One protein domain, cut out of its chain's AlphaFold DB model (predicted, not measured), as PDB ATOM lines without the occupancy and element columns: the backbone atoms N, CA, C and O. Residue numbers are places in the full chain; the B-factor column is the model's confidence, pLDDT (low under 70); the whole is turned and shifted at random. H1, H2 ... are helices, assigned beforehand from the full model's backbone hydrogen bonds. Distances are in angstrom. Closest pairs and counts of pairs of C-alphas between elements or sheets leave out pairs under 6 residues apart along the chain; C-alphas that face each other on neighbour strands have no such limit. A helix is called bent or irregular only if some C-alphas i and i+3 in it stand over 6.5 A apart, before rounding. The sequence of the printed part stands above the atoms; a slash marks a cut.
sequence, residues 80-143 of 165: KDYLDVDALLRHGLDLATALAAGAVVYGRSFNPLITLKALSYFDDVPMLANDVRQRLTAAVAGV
ATOM      1  N   LYS A  80      10.013  39.299  23.787       72.69
ATOM      2  CA  LYS A  80       9.456  37.956  23.922       72.69
ATOM      3  C   LYS A  80       8.351  37.624  22.908       72.69
ATOM      4  O   LYS A  80       8.452  36.573  22.297       72.69
ATOM      5  N   ASP A  81       7.365  38.483  22.662       81.25
ATOM      6  CA  ASP A  81       6.297  38.224  21.683       81.25
ATOM      7  C   ASP A  81       6.860  38.077  20.259       81.25
ATOM      8  O   ASP A  81       6.482  37.169  19.519       81.25
ATOM      9  N   TYR A  82       7.824  38.924  19.879       83.12
ATOM     10  CA  TYR A  82       8.504  38.819  18.581       83.12
ATOM     11  C   TYR A  82       9.369  37.556  18.489       83.12
ATOM     12  O   TYR A  82       9.423  36.921  17.434       83.12
ATOM     13  N   LEU A  83      10.039  37.183  19.583       82.44
ATOM     14  CA  LEU A  83      10.828  35.952  19.671       82.44
ATOM     15  C   LEU A  83       9.946  34.697  19.641       82.44
ATOM     16  O   LEU A  83      10.336  33.716  19.016       82.44
ATOM     17  N   ASP A  84       8.766  34.730  20.259       81.94
ATOM     18  CA  ASP A  84       7.800  33.631  20.242       81.94
ATOM     19  C   ASP A  84       7.264  33.425  18.816       81.94
ATOM     20  O   ASP A  84       7.234  32.295  18.324       81.94
ATOM     21  N   VAL A  85       6.933  34.506  18.098       82.88
ATOM     22  CA  VAL A  85       6.555  34.427  16.675       82.88
ATOM     23  C   VAL A  85       7.712  33.896  15.819       82.88
ATOM     24  O   VAL A  85       7.495  33.001  15.005       82.88
ATOM     25  N   ASP A  86       8.947  34.374  16.013       86.56
ATOM     26  CA  ASP A  86      10.128  33.850  15.302       86.56
ATOM     27  C   ASP A  86      10.360  32.358  15.579       86.56
ATOM     28  O   ASP A  86      10.639  31.585  14.661       86.56
ATOM     29  N   ALA A  87      10.202  31.926  16.832       86.44
ATOM     30  CA  ALA A  87      10.324  30.528  17.214       86.44
ATOM     31  C   ALA A  87       9.272  29.663  16.504       86.44
ATOM     32  O   ALA A  87       9.622  28.629  15.932       86.44
ATOM     33  N   LEU A  88       8.009  30.100  16.466       82.75
ATOM     34  CA  LEU A  88       6.942  29.399  15.745       82.75
ATOM     35  C   LEU A  88       7.264  29.250  14.249       82.75
ATOM     36  O   LEU A  88       7.154  28.147  13.709       82.75
ATOM     37  N   LEU A  89       7.750  30.319  13.608       86.12
ATOM     38  CA  LEU A  89       8.164  30.297  12.199       86.12
ATOM     39  C   LEU A  89       9.297  29.297  11.954       86.12
ATOM     40  O   LEU A  89       9.258  28.515  11.003       86.12
ATOM     41  N   ARG A  90      10.299  29.278  12.837       86.94
ATOM     42  CA  ARG A  90      11.431  28.345  12.756       86.94
ATOM     43  C   ARG A  90      11.021  26.884  12.938       86.94
ATOM     44  O   ARG A  90      11.698  26.005  12.414       86.94
ATOM     45  N   HIS A  91       9.927  26.628  13.650       87.19
ATOM     46  CA  HIS A  91       9.353  25.295  13.824       87.19
ATOM     47  C   HIS A  91       8.358  24.904  12.717       87.19
ATOM     48  O   HIS A  91       7.699  23.871  12.823       87.19
ATOM     49  N   GLY A  92       8.295  25.678  11.626       81.88
ATOM     50  CA  GLY A  92       7.526  25.348  10.425       81.88
ATOM     51  C   GLY A  92       6.069  25.800  10.462       81.88
ATOM     52  O   GLY A  92       5.303  25.438   9.573       81.88
ATOM     53  N   LEU A  93       5.678  26.586  11.469       80.88
ATOM     54  CA  LEU A  93       4.346  27.170  11.550       80.88
ATOM     55  C   LEU A  93       4.371  28.510  10.816       80.88
ATOM     56  O   LEU A  93       4.956  29.475  11.299       80.88
ATOM     57  N   ASP A  94       3.794  28.560   9.618       87.19
ATOM     58  CA  ASP A  94       3.836  29.766   8.797       87.19
ATOM     59  C   ASP A  94       2.950  30.895   9.363       87.19
ATOM     60  O   ASP A  94       1.958  30.671  10.070       87.19
ATOM     61  N   LEU A  95       3.305  32.138   9.030       87.50
ATOM     62  CA  LEU A  95       2.617  33.326   9.538       87.50
ATOM     63  C   LEU A  95       1.158  33.415   9.058       87.50
ATOM     64  O   LEU A  95       0.306  33.900   9.800       87.50
ATOM     65  N   ALA A  96       0.840  32.936   7.852       86.56
ATOM     66  CA  ALA A  96      -0.524  32.971   7.326       86.56
ATOM     67  C   ALA A  96      -1.452  32.043   8.125       86.56
ATOM     68  O   ALA A  96      -2.582  32.420   8.441       86.56
ATOM     69  N   THR A  97      -0.959  30.871   8.522       84.88
ATOM     70  CA  THR A  97      -1.640  29.920   9.403       84.88
ATOM     71  C   THR A  97      -1.850  30.511  10.796       84.88
ATOM     72  O   THR A  97      -2.955  30.420  11.335       84.88
ATOM     73  N   ALA A  98      -0.846  31.186  11.364       85.25
ATOM     74  CA  ALA A  98      -0.989  31.876  12.648       85.25
ATOM     75  C   ALA A  98      -2.049  32.999  12.595       85.25
ATOM     76  O   ALA A  98      -2.894  33.105  13.487       85.25
ATOM     77  N   LEU A  99      -2.066  33.797  11.521       86.38
ATOM     78  CA  LEU A  99      -3.073  34.844  11.307       86.38
ATOM     79  C   LEU A  99      -4.476  34.264  11.107       86.38
ATOM     80  O   LEU A  99      -5.442  34.780  11.668       86.38
ATOM     81  N   ALA A 100      -4.602  33.178  10.346       83.69
ATOM     82  CA  ALA A 100      -5.867  32.476  10.182       83.69
ATOM     83  C   ALA A 100      -6.389  31.920  11.514       83.69
ATOM     84  O   ALA A 100      -7.587  32.004  11.791       83.69
ATOM     85  N   ALA A 101      -5.503  31.397  12.365       83.19
ATOM     86  CA  ALA A 101      -5.873  30.907  13.688       83.19
ATOM     87  C   ALA A 101      -6.363  32.057  14.576       83.19
ATOM     88  O   ALA A 101      -7.417  31.942  15.201       83.19
ATOM     89  N   GLY A 102      -5.665  33.197  14.555       81.81
ATOM     90  CA  GLY A 102      -6.111  34.422  15.219       81.81
ATOM     91  C   GLY A 102      -7.499  34.870  14.750       81.81
ATOM     92  O   GLY A 102      -8.367  35.151  15.576       81.81
ATOM     93  N   ALA A 103      -7.756  34.849  13.439       82.56
ATOM     94  CA  ALA A 103      -9.059  35.198  12.873       82.56
ATOM     95  C   ALA A 103     -10.182  34.252  13.328       82.56
ATOM     96  O   ALA A 103     -11.305  34.693  13.561       82.56
ATOM     97  N   VAL A 104      -9.887  32.961  13.497       81.81
ATOM     98  CA  VAL A 104     -10.845  31.983  14.032       81.81
ATOM     99  C   VAL A 104     -11.135  32.222  15.513       81.81
ATOM    100  O   VAL A 104     -12.294  32.173  15.917       81.81
ATOM    101  N   VAL A 105     -10.102  32.470  16.319       76.81
ATOM    102  CA  VAL A 105     -10.225  32.613  17.779       76.81
ATOM    103  C   VAL A 105     -10.914  33.921  18.159       76.81
ATOM    104  O   VAL A 105     -11.826  33.932  18.983       76.81
ATOM    105  N   TYR A 106     -10.490  35.026  17.552       73.50
ATOM    106  CA  TYR A 106     -10.937  36.372  17.914       73.50
ATOM    107  C   TYR A 106     -12.032  36.911  16.976       73.50
ATOM    108  O   TYR A 106     -12.589  37.988  17.212       73.50
ATOM    109  N   GLY A 107     -12.380  36.162  15.925       77.94
ATOM    110  CA  GLY A 107     -13.485  36.468  15.024       77.94
ATOM    111  C   GLY A 107     -13.346  37.834  14.349       77.94
ATOM    112  O   GLY A 107     -12.276  38.228  13.893       77.94
ATOM    113  N   ARG A 108     -14.453  38.588  14.297       74.88
ATOM    114  CA  ARG A 108     -14.532  39.894  13.610       74.88
ATOM    115  C   ARG A 108     -13.672  40.994  14.241       74.88
ATOM    116  O   ARG A 108     -13.456  42.016  13.599       74.88
ATOM    117  N   SER A 109     -13.209  40.802  15.473       75.38
ATOM    118  CA  SER A 109     -12.341  41.758  16.169       75.38
ATOM    119  C   SER A 109     -10.871  41.610  15.774       75.38
ATOM    120  O   SER A 109     -10.055  42.461  16.119       75.38
ATOM    121  N   PHE A 110     -10.521  40.543  15.048       79.56
ATOM    122  CA  PHE A 110      -9.171  40.319  14.556       79.56
ATOM    123  C   PHE A 110      -8.977  40.947  13.181       79.56
ATOM    124  O   PHE A 110      -9.674  40.607  12.227       79.56
ATOM    125  N   ASN A 111      -7.982  41.824  13.063       83.75
ATOM    126  CA  ASN A 111      -7.553  42.357  11.778       83.75
ATOM    127  C   ASN A 111      -6.097  41.938  11.502       83.75
ATOM    128  O   ASN A 111      -5.184  42.522  12.093       83.75
ATOM    129  N   PRO A 112      -5.863  40.983  10.580       83.19
ATOM    130  CA  PRO A 112      -4.524  40.498  10.242       83.19
ATOM    131  C   PRO A 112      -3.543  41.604   9.834       83.19
ATOM    132  O   PRO A 112      -2.350  41.507  10.108       83.19
ATOM    133  N   LEU A 113      -4.034  42.687   9.218       82.75
ATOM    134  CA  LEU A 113      -3.192  43.803   8.779       82.75
ATOM    135  C   LEU A 113      -2.555  44.559   9.951       82.75
ATOM    136  O   LEU A 113      -1.458  45.091   9.801       82.75
ATOM    137  N   ILE A 114      -3.210  44.592  11.117       81.56
ATOM    138  CA  ILE A 114      -2.656  45.228  12.320       81.56
ATOM    139  C   ILE A 114      -1.435  44.436  12.800       81.56
ATOM    140  O   ILE A 114      -0.384  45.024  13.049       81.56
ATOM    141  N   THR A 115      -1.542  43.106  12.848       83.69
ATOM    142  CA  THR A 115      -0.436  42.214  13.220       83.69
ATOM    143  C   THR A 115       0.720  42.303  12.226       83.69
ATOM    144  O   THR A 115       1.867  42.439  12.640       83.69
ATOM    145  N   LEU A 116       0.443  42.306  10.918       85.25
ATOM    146  CA  LEU A 116       1.485  42.444   9.891       85.25
ATOM    147  C   LEU A 116       2.222  43.787   9.981       85.25
ATOM    148  O   LEU A 116       3.443  43.833   9.830       85.25
ATOM    149  N   LYS A 117       1.495  44.875  10.269       80.75
ATOM    150  CA  LYS A 117       2.093  46.198  10.471       80.75
ATOM    151  C   LYS A 117       3.006  46.219  11.698       80.75
ATOM    152  O   LYS A 117       4.110  46.744  11.599       80.75
ATOM    153  N   ALA A 118       2.575  45.630  12.816       81.75
ATOM    154  CA  ALA A 118       3.395  45.521  14.024       81.75
ATOM    155  C   ALA A 118       4.671  44.699  13.773       81.75
ATOM    156  O   ALA A 118       5.765  45.137  14.103       81.75
ATOM    157  N   LEU A 119       4.561  43.565  13.075       85.31
ATOM    158  CA  LEU A 119       5.706  42.714  12.721       85.31
ATOM    159  C   LEU A 119       6.653  43.322  11.668       85.31
ATOM    160  O   LEU A 119       7.687  42.727  11.376       85.31
ATOM    161  N   SER A 120       6.317  44.491  11.110       82.88
ATOM    162  CA  SER A 120       7.143  45.238  10.146       82.88
ATOM    163  C   SER A 120       7.706  46.546  10.713       82.88
ATOM    164  O   SER A 120       8.444  47.245  10.019       82.88
ATOM    165  N   TYR A 121       7.344  46.911  11.947       81.50
ATOM    166  CA  TYR A 121       7.758  48.149  12.598       81.50
ATOM    167  C   TYR A 121       8.434  47.826  13.929       81.50
ATOM    168  O   TYR A 121       7.803  47.333  14.855       81.50
ATOM    169  N   PHE A 122       9.736  48.094  14.026       82.81
ATOM    170  CA  PHE A 122      10.559  47.612  15.138       82.81
ATOM    171  C   PHE A 122      11.150  48.727  16.015       82.81
ATOM    172  O   PHE A 122      12.046  48.451  16.821       82.81
ATOM    173  N   ASP A 123      10.694  49.972  15.862       76.56
ATOM    174  CA  ASP A 123      11.184  51.103  16.669       76.56
ATOM    175  C   ASP A 123      10.809  50.939  18.149       76.56
ATOM    176  O   ASP A 123      11.550  51.372  19.031       76.56
ATOM    177  N   ASP A 124       9.706  50.238  18.426       68.75
ATOM    178  CA  ASP A 124       9.254  49.924  19.784       68.75
ATOM    179  C   ASP A 124      10.059  48.783  20.440       68.75
ATOM    180  O   ASP A 124      10.007  48.609  21.660       68.75
ATOM    181  N   VAL A 125      10.857  48.043  19.655       77.69
ATOM    182  CA  VAL A 125      11.699  46.916  20.098       77.69
ATOM    183  C   VAL A 125      13.148  47.045  19.601       77.69
ATOM    184  O   VAL A 125      13.657  46.160  18.913       77.69
ATOM    185  N   PRO A 126      13.893  48.108  19.962       73.06
ATOM    186  CA  PRO A 126      15.242  48.371  19.440       73.06
ATOM    187  C   PRO A 126      16.280  47.299  19.819       73.06
ATOM    188  O   PRO A 126      17.313  47.189  19.168       73.06
ATOM    189  N   MET A 127      16.001  46.469  20.831       71.94
ATOM    190  CA  MET A 127      16.894  45.391  21.279       71.94
ATOM    191  C   MET A 127      16.709  44.066  20.519       71.94
ATOM    192  O   MET A 127      17.499  43.145  20.715       71.94
ATOM    193  N   LEU A 128      15.688  43.941  19.660       78.44
ATOM    194  CA  LEU A 128      15.460  42.728  18.869       78.44
ATOM    195  C   LEU A 128      16.610  42.510  17.873       78.44
ATOM    196  O   LEU A 128      16.982  43.441  17.151       78.44
ATOM    197  N   ALA A 129      17.153  41.292  17.816       84.88
ATOM    198  CA  ALA A 129      18.285  40.961  16.956       84.88
ATOM    199  C   ALA A 129      17.945  41.116  15.460       84.88
ATOM    200  O   ALA A 129      16.824  40.848  15.023       84.88
ATOM    201  N   ASN A 130      18.917  41.567  14.662       84.94
ATOM    202  CA  ASN A 130      18.699  41.887  13.246       84.94
ATOM    203  C   ASN A 130      18.289  40.673  12.404       84.94
ATOM    204  O   ASN A 130      17.498  40.814  11.475       84.94
ATOM    205  N   ASP A 131      18.792  39.486  12.732       88.69
ATOM    206  CA  ASP A 131      18.428  38.242  12.056       88.69
ATOM    207  C   ASP A 131      16.953  37.876  12.303       88.69
ATOM    208  O   ASP A 131      16.258  37.462  11.377       88.69
ATOM    209  N   VAL A 132      16.454  38.105  13.524       87.56
ATOM    210  CA  VAL A 132      15.037  37.928  13.871       87.56
ATOM    211  C   VAL A 132      14.174  38.924  13.091       87.56
ATOM    212  O   VAL A 132      13.202  38.528  12.450       87.56
ATOM    213  N   ARG A 133      14.563  40.208  13.050       87.44
ATOM    214  CA  ARG A 133      13.853  41.240  12.265       87.44
ATOM    215  C   ARG A 133      13.736  40.864  10.789       87.44
ATOM    216  O   ARG A 133      12.667  41.014  10.200       87.44
ATOM    217  N   GLN A 134      14.824  40.371  10.194       89.75
ATOM    218  CA  GLN A 134      14.852  39.941   8.795       89.75
ATOM    219  C   GLN A 134      13.913  38.759   8.543       89.75
ATOM    220  O   GLN A 134      13.161  38.794   7.571       89.75
ATOM    221  N   ARG A 135      13.906  37.747   9.422       91.19
ATOM    222  CA  ARG A 135      12.993  36.598   9.299       91.19
ATOM    223  C   ARG A 135      11.532  37.009   9.422       91.19
ATOM    224  O   ARG A 135      10.732  36.615   8.579       91.19
ATOM    225  N   LEU A 136      11.196  37.837  10.410       89.62
ATOM    226  CA  LEU A 136       9.835  38.353  10.580       89.62
ATOM    227  C   LEU A 136       9.394  39.182   9.370       89.62
ATOM    228  O   LEU A 136       8.300  38.979   8.853       89.62
ATOM    229  N   THR A 137      10.272  40.043   8.852       90.81
ATOM    230  CA  THR A 137       9.990  40.852   7.656       90.81
ATOM    231  C   THR A 137       9.792  39.977   6.415       90.81
ATOM    232  O   THR A 137       8.861  40.200   5.644       90.81
ATOM    233  N   ALA A 138      10.626  38.951   6.227       89.81
ATOM    234  CA  ALA A 138      10.483  37.995   5.130       89.81
ATOM    235  C   ALA A 138       9.180  37.188   5.243       89.81
ATOM    236  O   ALA A 138       8.494  36.986   4.242       89.81
ATOM    237  N   ALA A 139       8.809  36.778   6.460       88.00
ATOM    238  CA  ALA A 139       7.546  36.100   6.722       88.00
ATOM    239  C   ALA A 139       6.350  37.006   6.405       88.00
ATOM    240  O   ALA A 139       5.431  36.562   5.726       88.00
ATOM    241  N   VAL A 140       6.383  38.281   6.813       89.75
ATOM    242  CA  VAL A 140       5.344  39.267   6.471       89.75
ATOM    243  C   VAL A 140       5.229  39.454   4.957       89.75
ATOM    244  O   VAL A 140       4.121  39.422   4.429       89.75
ATOM    245  N   ALA A 141       6.349  39.592   4.244       88.06
ATOM    246  CA  ALA A 141       6.353  39.761   2.789       88.06
ATOM    247  C   ALA A 141       5.781  38.546   2.034       88.06
ATOM    248  O   ALA A 141       5.260  38.698   0.931       88.06
ATOM    249  N   GLY A 142       5.865  37.348   2.623       85.50
ATOM    250  CA  GLY A 142       5.296  36.119   2.070       85.50
ATOM    251  C   GLY A 142       3.793  35.939   2.310       85.50
ATOM    252  O   GLY A 142       3.202  35.018   1.745       85.50
ATOM    253  N   VAL A 143       3.156  36.782   3.132       88.12
ATOM    254  CA  VAL A 143       1.727  36.664   3.448       88.12
ATOM    255  C   VAL A 143       0.879  37.420   2.429       88.12
ATOM    256  O   VAL A 143       0.882  38.647   2.367       88.12
TER     257      VAL A 143
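Overview. This is residues 80 to 143 of the 165 residues of the protein "Nucleotidyl transferase AbiEii/AbiGii toxin family protein" of Deltaproteobacteria bacterium (UniProt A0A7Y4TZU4). The longest helix, H2, starts beside two crossed helices, H1 and H4, and reaches away from them to the far end of the domain, where its residues 104 to 109 stick out. From there the short helix H3 folds back toward H4, and a long link loops round to the start of H4, whose later residues come back near H2 at Leu 95 and near H3 at Leu 116. The printed part has 64 residues, with four named helices in the order H1, H2, H3, H4 and no named strand, and its class is all helix. The whole is compact, with a radius of gyration of the C-alphas of 11.6 A, and the C-alphas span 32 by 25 by 21 A along their three main axes.

Along the chain. H2 is residues 95 to 109, 18.4 A from first to last C-alpha, and begins with C-alpha 95 at (2.617, 33.326, 9.538). H2 is irregular: the C-alphas of Val 105 and Arg 108 are 9.4 A apart. H1 is residues 80 to 90, 14.9 A long, with C-alpha 80 at (9.456, 37.956, 23.922). H3 is residues 112 to 118 and measures 10.1 A. H4 is residues 130 to 141, 16.3 A long, and ends with C-alpha 141 at (6.353, 39.761, 2.789).

Arrangement. H2 touches no helix but is near the other three. H2 and H3 are close but not clearly touching, at a steep tilt of 66 degrees, opposite ways; their closest C-alphas, of Leu 99 and Pro 112, are 5.9 A apart. H2 and H1 are close but not clearly touching, with the closest C-alphas, of Leu 95 and Leu 89, 6.9 A apart. H2 and H4 are close but not clearly touching, with the closest C-alphas, of Leu 95 and Ala 139, 6.3 A apart. H1 and H4 touch at a steep tilt of 67 degrees, the same way; the closest C-alphas, of Asp 86 and Leu 136, are 6.5 A apart, and H4 touches H1 with residues 132 to 136 alone. H3 and H4 are close but not clearly touching, at a shallow tilt of 26 degrees, opposite ways, with the closest C-alphas, of Leu 116 and Val 140, 6.1 A apart. H1 and H3 are apart. In H1, H3 and H4 every O i to N i+4 pair is within hydrogen-bond range; in H2 it is 9 of 11.

Size, cuts and confidence. The two C-alphas farthest apart, of Arg 108 and Asn 130, are 33.3 A apart. The printed part has no cut. The links from H1 to H2 and from H2 to H3 are tight, and the link from H3 to H4, with 11 residues, is long. The mean pLDDT of the printed part is 83.1, and Asp 124, in that long link, is the one residue under 70.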